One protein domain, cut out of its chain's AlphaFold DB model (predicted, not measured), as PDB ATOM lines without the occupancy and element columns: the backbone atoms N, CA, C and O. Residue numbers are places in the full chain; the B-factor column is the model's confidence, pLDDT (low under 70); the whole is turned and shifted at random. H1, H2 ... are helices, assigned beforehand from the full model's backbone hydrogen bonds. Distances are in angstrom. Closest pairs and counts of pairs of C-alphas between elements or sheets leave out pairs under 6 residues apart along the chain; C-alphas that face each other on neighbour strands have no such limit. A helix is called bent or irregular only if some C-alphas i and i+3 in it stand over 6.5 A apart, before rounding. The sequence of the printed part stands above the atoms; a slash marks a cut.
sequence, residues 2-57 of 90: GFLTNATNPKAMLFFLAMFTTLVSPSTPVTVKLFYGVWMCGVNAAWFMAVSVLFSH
ATOM      1  N   GLY A   2      28.352  48.906 -26.766       68.69
ATOM      2  CA  GLY A   2      28.019  48.935 -25.324       68.69
ATOM      3  C   GLY A   2      26.692  48.280 -24.886       68.69
ATOM      4  O   GLY A   2      26.638  47.670 -23.825       68.69
ATOM      5  N   PHE A   3      25.628  48.365 -25.696       69.56
ATOM      6  CA  PHE A   3      24.346  47.714 -25.380       69.56
ATOM      7  C   PHE A   3      24.476  46.188 -25.349       69.56
ATOM      8  O   PHE A   3      24.036  45.554 -24.398       69.56
ATOM      9  N   LEU A   4      25.129  45.614 -26.366       72.19
ATOM     10  CA  LEU A   4      25.309  44.169 -26.467       72.19
ATOM     11  C   LEU A   4      26.192  43.643 -25.333       72.19
ATOM     12  O   LEU A   4      25.814  42.663 -24.710       72.19
ATOM     13  N   THR A   5      27.307  44.314 -25.014       73.00
ATOM     14  CA  THR A   5      28.178  43.913 -23.894       73.00
ATOM     15  C   THR A   5      27.496  44.009 -22.536       73.00
ATOM     16  O   THR A   5      27.842  43.241 -21.647       73.00
ATOM     17  N   ASN A   6      26.542  44.922 -22.350       72.06
ATOM     18  CA  ASN A   6      25.751  44.975 -21.123       72.06
ATOM     19  C   ASN A   6      24.657  43.892 -21.106       72.06
ATOM     20  O   ASN A   6      24.484  43.209 -20.103       72.06
ATOM     21  N   ALA A   7      23.960  43.691 -22.230       70.69
ATOM     22  CA  ALA A   7      22.906  42.687 -22.368       70.69
ATOM     23  C   ALA A   7      23.432  41.249 -22.218       70.69
ATOM     24  O   ALA A   7      22.747  40.404 -21.651       70.69
ATOM     25  N   THR A   8      24.654  40.974 -22.680       79.50
ATOM     26  CA  THR A   8      25.306  39.667 -22.527       79.50
ATOM     27  C   THR A   8      26.131  39.540 -21.251       79.50
ATOM     28  O   THR A   8      26.774  38.513 -21.069       79.50
ATOM     29  N   ASN A   9      26.135  40.534 -20.354       78.81
ATOM     30  CA  ASN A   9      26.859  40.450 -19.090       78.81
ATOM     31  C   ASN A   9      26.047  39.632 -18.067       78.81
ATOM     32  O   ASN A   9      25.133  40.178 -17.437       78.81
ATOM     33  N   PRO A  10      26.381  38.347 -17.821       77.12
ATOM     34  CA  PRO A  10      25.608  37.508 -16.909       77.12
ATOM     35  C   PRO A  10      25.635  38.049 -15.475       77.12
ATOM     36  O   PRO A  10      24.724  37.775 -14.703       77.12
ATOM     37  N   LYS A  11      26.629  38.874 -15.113       77.94
ATOM     38  CA  LYS A  11      26.713  39.508 -13.793       77.94
ATOM     39  C   LYS A  11      25.528  40.436 -13.530       77.94
ATOM     40  O   LYS A  11      25.009  40.443 -12.419       77.94
ATOM     41  N   ALA A  12      25.089  41.194 -14.537       78.69
ATOM     42  CA  ALA A  12      23.932  42.077 -14.405       78.69
ATOM     43  C   ALA A  12      22.649  41.257 -14.217       78.69
ATOM     44  O   ALA A  12      21.870  41.524 -13.305       78.69
ATOM     45  N   MET A  13      22.477  40.205 -15.024       80.25
ATOM     46  CA  MET A  13      21.338  39.292 -14.911       80.25
ATOM     47  C   MET A  13      21.285  38.616 -13.535       80.25
ATOM     48  O   MET A  13      20.234  38.615 -12.902       80.25
ATOM     49  N   LEU A  14      22.412  38.089 -13.050       85.06
ATOM     50  CA  LEU A  14      22.507  37.444 -11.738       85.06
ATOM     51  C   LEU A  14      22.241  38.422 -10.590       85.06
ATOM     52  O   LEU A  14      21.583  38.047  -9.625       85.06
ATOM     53  N   PHE A  15      22.699  39.673 -10.698       83.25
ATOM     54  CA  PHE A  15      22.404  40.709  -9.710       83.25
ATOM     55  C   PHE A  15      20.900  40.989  -9.619       83.25
ATOM     56  O   PHE A  15      20.334  40.936  -8.528       83.25
ATOM     57  N   PHE A  16      20.237  41.228 -10.755       81.25
ATOM     58  CA  PHE A  16      18.791  41.455 -10.768       81.25
ATOM     59  C   PHE A  16      18.015  40.222 -10.312       81.25
ATOM     60  O   PHE A  16      17.055  40.362  -9.560       81.25
ATOM     61  N   LEU A  17      18.450  39.023 -10.705       82.75
ATOM     62  CA  LEU A  17      17.849  37.772 -10.261       82.75
ATOM     63  C   LEU A  17      17.944  37.618  -8.739       82.75
ATOM     64  O   LEU A  17      16.928  37.368  -8.104       82.75
ATOM     65  N   ALA A  18      19.128  37.814  -8.154       84.44
ATOM     66  CA  ALA A  18      19.339  37.725  -6.710       84.44
ATOM     67  C   ALA A  18      18.543  38.791  -5.945       84.44
ATOM     68  O   ALA A  18      17.936  38.502  -4.917       84.44
ATOM     69  N   MET A  19      18.502  40.024  -6.448       82.25
ATOM     70  CA  MET A  19      17.720  41.093  -5.829       82.25
ATOM     71  C   MET A  19      16.217  40.794  -5.896       82.25
ATOM     72  O   MET A  19      15.495  40.997  -4.925       82.25
ATOM     73  N   PHE A  20      15.745  40.263  -7.025       80.19
ATOM     74  CA  PHE A  20      14.354  39.871  -7.189       80.19
ATOM     75  C   PHE A  20      13.993  38.704  -6.262       80.19
ATOM     76  O   PHE A  20      12.991  38.785  -5.566       80.19
ATOM     77  N   THR A  21      14.809  37.652  -6.174       81.19
ATOM     78  CA  THR A  21      14.513  36.497  -5.309       81.19
ATOM     79  C   THR A  21      14.625  36.804  -3.815       81.19
ATOM     80  O   THR A  21      13.941  36.162  -3.023       81.19
ATOM     81  N   THR A  22      15.451  37.776  -3.418       80.00
ATOM     82  CA  THR A  22      15.611  38.177  -2.008       80.00
ATOM     83  C   THR A  22      14.564  39.186  -1.544       80.00
ATOM     84  O   THR A  22      14.102  39.097  -0.409       80.00
ATOM     85  N   LEU A  23      14.172  40.140  -2.395       74.62
ATOM     86  CA  LEU A  23      13.228  41.204  -2.029       74.62
ATOM     87  C   LEU A  23      11.771  40.875  -2.367       74.62
ATOM     88  O   LEU A  23      10.861  41.456  -1.776       74.62
ATOM     89  N   VAL A  24      11.522  39.976  -3.323       75.00
ATOM     90  CA  VAL A  24      10.170  39.646  -3.782       75.00
ATOM     91  C   VAL A  24       9.752  38.292  -3.227       75.00
ATOM     92  O   VAL A  24      10.226  37.242  -3.659       75.00
ATOM     93  N   SER A  25       8.794  38.310  -2.301       74.62
ATOM     94  CA  SER A  25       8.195  37.082  -1.784       74.62
ATOM     95  C   SER A  25       7.402  36.350  -2.885       74.62
ATOM     96  O   SER A  25       6.755  36.994  -3.725       74.62
ATOM     97  N   PRO A  26       7.376  35.002  -2.901       67.75
ATOM     98  CA  PRO A  26       6.584  34.240  -3.866       67.75
ATOM     99  C   PRO A  26       5.101  34.635  -3.876       67.75
ATOM    100  O   PRO A  26       4.496  34.658  -4.949       67.75
ATOM    101  N   SER A  27       4.556  35.034  -2.718       76.69
ATOM    102  CA  SER A  27       3.159  35.447  -2.522       76.69
ATOM    103  C   SER A  27       2.810  36.835  -3.073       76.69
ATOM    104  O   SER A  27       1.638  37.207  -3.092       76.69
ATOM    105  N   THR A  28       3.791  37.618  -3.536       75.62
ATOM    106  CA  THR A  28       3.541  38.954  -4.085       75.62
ATOM    107  C   THR A  28       2.762  38.871  -5.414       75.62
ATOM    108  O   THR A  28       3.156  38.096  -6.296       75.62
ATOM    109  N   PRO A  29       1.698  39.683  -5.609       83.62
ATOM    110  CA  PRO A  29       0.919  39.708  -6.847       83.62
ATOM    111  C   PRO A  29       1.778  39.983  -8.087       83.62
ATOM    112  O   PRO A  29       2.697  40.805  -8.053       83.62
ATOM    113  N   VAL A  30       1.440  39.345  -9.212       81.62
ATOM    114  CA  VAL A  30       2.169  39.479 -10.490       81.62
ATOM    115  C   VAL A  30       2.248  40.936 -10.959       81.62
ATOM    116  O   VAL A  30       3.292  41.363 -11.447       81.62
ATOM    117  N   THR A  31       1.204  41.733 -10.732       84.12
ATOM    118  CA  THR A  31       1.184  43.167 -11.065       84.12
ATOM    119  C   THR A  31       2.294  43.948 -10.358       84.12
ATOM    120  O   THR A  31       2.958  44.780 -10.970       84.12
ATOM    121  N   VAL A  32       2.546  43.647  -9.081       82.81
ATOM    122  CA  VAL A  32       3.591  44.314  -8.287       82.81
ATOM    123  C   VAL A  32       4.982  43.855  -8.740       82.81
ATOM    124  O   VAL A  32       5.895  44.667  -8.862       82.81
ATOM    125  N   LYS A  33       5.132  42.570  -9.082       81.69
ATOM    126  CA  LYS A  33       6.363  42.024  -9.682       81.69
ATOM    127  C   LYS A  33       6.707  42.710 -11.007       81.69
ATOM    128  O   LYS A  33       7.863  43.063 -11.234       81.69
ATOM    129  N   LEU A  34       5.705  42.937 -11.858       84.81
ATOM    130  CA  LEU A  34       5.875  43.641 -13.127       84.81
ATOM    131  C   LEU A  34       6.254  45.112 -12.908       84.81
ATOM    132  O   LEU A  34       7.155  45.609 -13.580       84.81
ATOM    133  N   PHE A  35       5.630  45.782 -11.934       87.56
ATOM    134  CA  PHE A  35       5.987  47.151 -11.562       87.56
ATOM    135  C   PHE A  35       7.454  47.262 -11.136       87.56
ATOM    136  O   PHE A  35       8.158  48.146 -11.616       87.56
ATOM    137  N   TYR A  36       7.950  46.332 -10.313       84.12
ATOM    138  CA  TYR A  36       9.366  46.285  -9.940       84.12
ATOM    139  C   TYR A  36      10.290  46.131 -11.150       84.12
ATOM    140  O   TYR A  36      11.285  46.847 -11.246       84.12
ATOM    141  N   GLY A  37       9.947  45.250 -12.094       83.50
ATOM    142  CA  GLY A  37      10.711  45.089 -13.331       83.50
ATOM    143  C   GLY A  37      10.751  46.372 -14.167       83.50
ATOM    144  O   GLY A  37      11.826  46.832 -14.548       83.50
ATOM    145  N   VAL A  38       9.591  46.992 -14.403       87.75
ATOM    146  CA  VAL A  38       9.489  48.248 -15.168       87.75
ATOM    147  C   VAL A  38      10.247  49.378 -14.477       87.75
ATOM    148  O   VAL A  38      10.991  50.103 -15.135       87.75
ATOM    149  N   TRP A  39      10.112  49.499 -13.158       88.19
ATOM    150  CA  TRP A  39      10.833  50.486 -12.361       88.19
ATOM    151  C   TRP A  39      12.350  50.320 -12.490       88.19
ATOM    152  O   TRP A  39      13.042  51.282 -12.817       88.19
ATOM    153  N   MET A  40      12.875  49.105 -12.304       84.81
ATOM    154  CA  MET A  40      14.313  48.833 -12.427       84.81
ATOM    155  C   MET A  40      14.841  49.162 -13.825       84.81
ATOM    156  O   MET A  40      15.874  49.822 -13.951       84.81
ATOM    157  N   CYS A  41      14.115  48.760 -14.870       85.56
ATOM    158  CA  CYS A  41      14.455  49.106 -16.249       85.56
ATOM    159  C   CYS A  41      14.452  50.625 -16.466       85.56
ATOM    160  O   CYS A  41      15.386  51.160 -17.063       85.56
ATOM    161  N   GLY A  42      13.435  51.321 -15.953       90.38
ATOM    162  CA  GLY A  42      13.285  52.769 -16.068       90.38
ATOM    163  C   GLY A  42      14.416  53.535 -15.389       90.38
ATOM    164  O   GLY A  42      15.028  54.396 -16.017       90.38
ATOM    165  N   VAL A  43      14.755  53.183 -14.145       89.69
ATOM    166  CA  VAL A  43      15.869  53.805 -13.413       89.69
ATOM    167  C   VAL A  43      17.195  53.570 -14.136       89.69
ATOM    168  O   VAL A  43      17.978  54.504 -14.303       89.69
ATOM    169  N   ASN A  44      17.439  52.352 -14.624       87.00
ATOM    170  CA  ASN A  44      18.684  52.029 -15.319       87.00
ATOM    171  C   ASN A  44      18.798  52.771 -16.665       87.00
ATOM    172  O   ASN A  44      19.858  53.292 -17.011       87.00
ATOM    173  N   ALA A  45      17.693  52.877 -17.410       86.69
ATOM    174  CA  ALA A  45      17.633  53.649 -18.647       86.69
ATOM    175  C   ALA A  45      17.840  55.151 -18.392       86.69
ATOM    176  O   ALA A  45      18.623  55.787 -19.098       86.69
ATOM    177  N   ALA A  46      17.192  55.705 -17.364       91.38
ATOM    178  CA  ALA A  46      17.362  57.097 -16.954       91.38
ATOM    179  C   ALA A  46      18.814  57.398 -16.567       91.38
ATOM    180  O   ALA A  46      19.370  58.406 -17.000       91.38
ATOM    181  N   TRP A  47      19.454  56.491 -15.828       89.12
ATOM    182  CA  TRP A  47      20.867  56.600 -15.484       89.12
ATOM    183  C   TRP A  47      21.762  56.625 -16.728       89.12
ATOM    184  O   TRP A  47      22.571  57.540 -16.886       89.12
ATOM    185  N   PHE A  48      21.596  55.674 -17.653       85.44
ATOM    186  CA  PHE A  48      22.394  55.653 -18.883       85.44
ATOM    187  C   PHE A  48      22.156  56.879 -19.765       85.44
ATOM    188  O   PHE A  48      23.111  57.403 -20.338       85.44
ATOM    189  N   MET A  49      20.919  57.370 -19.850       88.94
ATOM    190  CA  MET A  49      20.613  58.620 -20.544       88.94
ATOM    191  C   MET A  49      21.319  59.809 -19.888       88.94
ATOM    192  O   MET A  49      21.973  60.579 -20.587       88.94
ATOM    193  N   ALA A  50      21.262  59.927 -18.559       89.88
ATOM    194  CA  ALA A  50      21.938  60.993 -17.825       89.88
ATOM    195  C   ALA A  50      23.457  60.972 -18.061       89.88
ATOM    196  O   ALA A  50      24.045  61.999 -18.402       89.88
ATOM    197  N   VAL A  51      24.087  59.795 -17.966       86.81
ATOM    198  CA  VAL A  51      25.518  59.623 -18.257       86.81
ATOM    199  C   VAL A  51      25.822  59.971 -19.717       86.81
ATOM    200  O   VAL A  51      26.782  60.688 -19.986       86.81
ATOM    201  N   SER A  52      24.990  59.539 -20.665       86.94
ATOM    202  CA  SER A  52      25.159  59.856 -22.088       86.94
ATOM    203  C   SER A  52      25.118  61.367 -22.358       86.94
ATOM    204  O   SER A  52      25.980  61.904 -23.059       86.94
ATOM    205  N   VAL A  53      24.176  62.090 -21.743       87.00
ATOM    206  CA  VAL A  53      24.063  63.556 -21.856       87.00
ATOM    207  C   VAL A  53      25.262  64.261 -21.214       87.00
ATOM    208  O   VAL A  53      25.821  65.199 -21.793       87.00
ATOM    209  N   LEU A  54      25.703  63.787 -20.046       86.12
ATOM    210  CA  LEU A  54      26.865  64.326 -19.345       86.12
ATOM    211  C   LEU A  54      28.141  64.193 -20.194       86.12
ATOM    212  O   LEU A  54      28.907  65.144 -20.325       86.12
ATOM    213  N   PHE A  55      28.341  63.039 -20.830       82.50
ATOM    214  CA  PHE A  55      29.505  62.769 -21.677       82.50
ATOM    215  C   PHE A  55      29.390  63.310 -23.109       82.50
ATOM    216  O   PHE A  55      30.404  63.410 -23.805       82.50
ATOM    217  N   SER A  56      28.197  63.726 -23.541       85.31
ATOM    218  CA  SER A  56      28.004  64.451 -24.806       85.31
ATOM    219  C   SER A  56      28.618  65.856 -24.767       85.31
ATOM    220  O   SER A  56      28.963  66.413 -25.807       85.31
ATOM    221  N   HIS A  57      28.838  66.420 -23.574       85.75
ATOM    222  CA  HIS A  57      29.564  67.676 -23.416       85.75
ATOM    223  C   HIS A  57      31.072  67.464 -23.575       85.75
ATOM    224  O   HIS A  57      31.740  66.883 -22.716       85.75
TER     225      HIS A  57
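AT A GLANCE: This is residues 2 to 57 of the 90 residues of the protein "Threonine efflux system" of Morganella morganii (UniProt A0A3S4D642). The model is an open V with arms of unequal length: the long, unbent helix H3 makes one arm and the long axis of the whole, and the shorter helix H2 makes the other, joined to it by a loop at residues 24 to 29 where the backbone folds back. The small helix H1 sits at the free end of the short arm, turned off from H2 at a corner, and the two arms come near each other without touching, so the V is loosely formed and has no packed core. The printed part has 56 residues with three named helices, in the order H1, H2, H3, and no named strand; its class is all helix, with 47 of the 56 residues in helices. The whole is loose, with a radius of gyration of the C-alphas of 13.9 A, and the C-alphas span 46 by 21 by 15 A along their three main axes.

HOW THE PARTS SIT: The printed part begins with H1, residues 2 to 7, and a tight link of two residues, Thr 8 and Asn 9, leads to H2, residues 10 to 23. H1 and H2 are close but not clearly touching, with 1 pair of C-alphas within 8 A. That pair, the closest C-alphas of the two helices, is Asn 6 and Ala 12, 7.5 A apart. Their lines stand at a steep tilt of 48 degrees, and they run the same way; their centres are 17.1 A apart. After H2, a short link of six residues, 24 to 29, leads to H3, residues 30 to 56. H2 and H3 are near each other: no pair of their C-alphas is within 8 A, but 5 pairs are within 10 A. H1 and H3 are apart, with no C-alpha of the one within 8 A of the other. No two of the three helices form a hairpin. In H1, H2 and H3, every O i to N i+4 pair of the backbone is within hydrogen-bond range.

IN THESE COORDINATES: H1 begins at C-alpha 2, at (28.019, 48.935, -25.324), and its six residues end at Ala 7. H2 has 14 residues, from Pro 10 to Leu 23, and is 19.7 A from first to last C-alpha. Its C-alpha 10 is at (25.608, 37.508, -16.909) and its C-alpha 23 at (13.228, 41.204, -2.029), with x lower and z higher at the second point. H3 has 27 residues, from Val 30 to Ser 56, and is the longest helix, 38.7 A from first to last C-alpha. It starts at C-alpha 30, at (2.169, 39.479, -10.490), and ends at C-alpha 56, at (28.004, 64.451, -24.806), with x and y higher and z lower at its end. His 57 follows H3 as the last printed residue. None of the three helices is bent or irregular.

THE WHOLE: The outline of the C-alphas is a rod. The two C-alphas farthest apart are those of Ser 27 and His 57, at 46.6 A, while the first and last printed C-alphas, Gly 2 and His 57, are 18.9 A apart. Residues 2 to 15, of which 2 to 7 belong to H1 and 10 to 15 to H2, stand free, and so do residues 26 to 31 and residues 41 to 57, of which 41 to 56 belong to H3. The printed part has no cut, and no link is long. The mean pLDDT of the printed part is 81.8, with 71 for H1, 81 for H2 and 86 for H3; residues 2 to 3 and residue 26 are under 70.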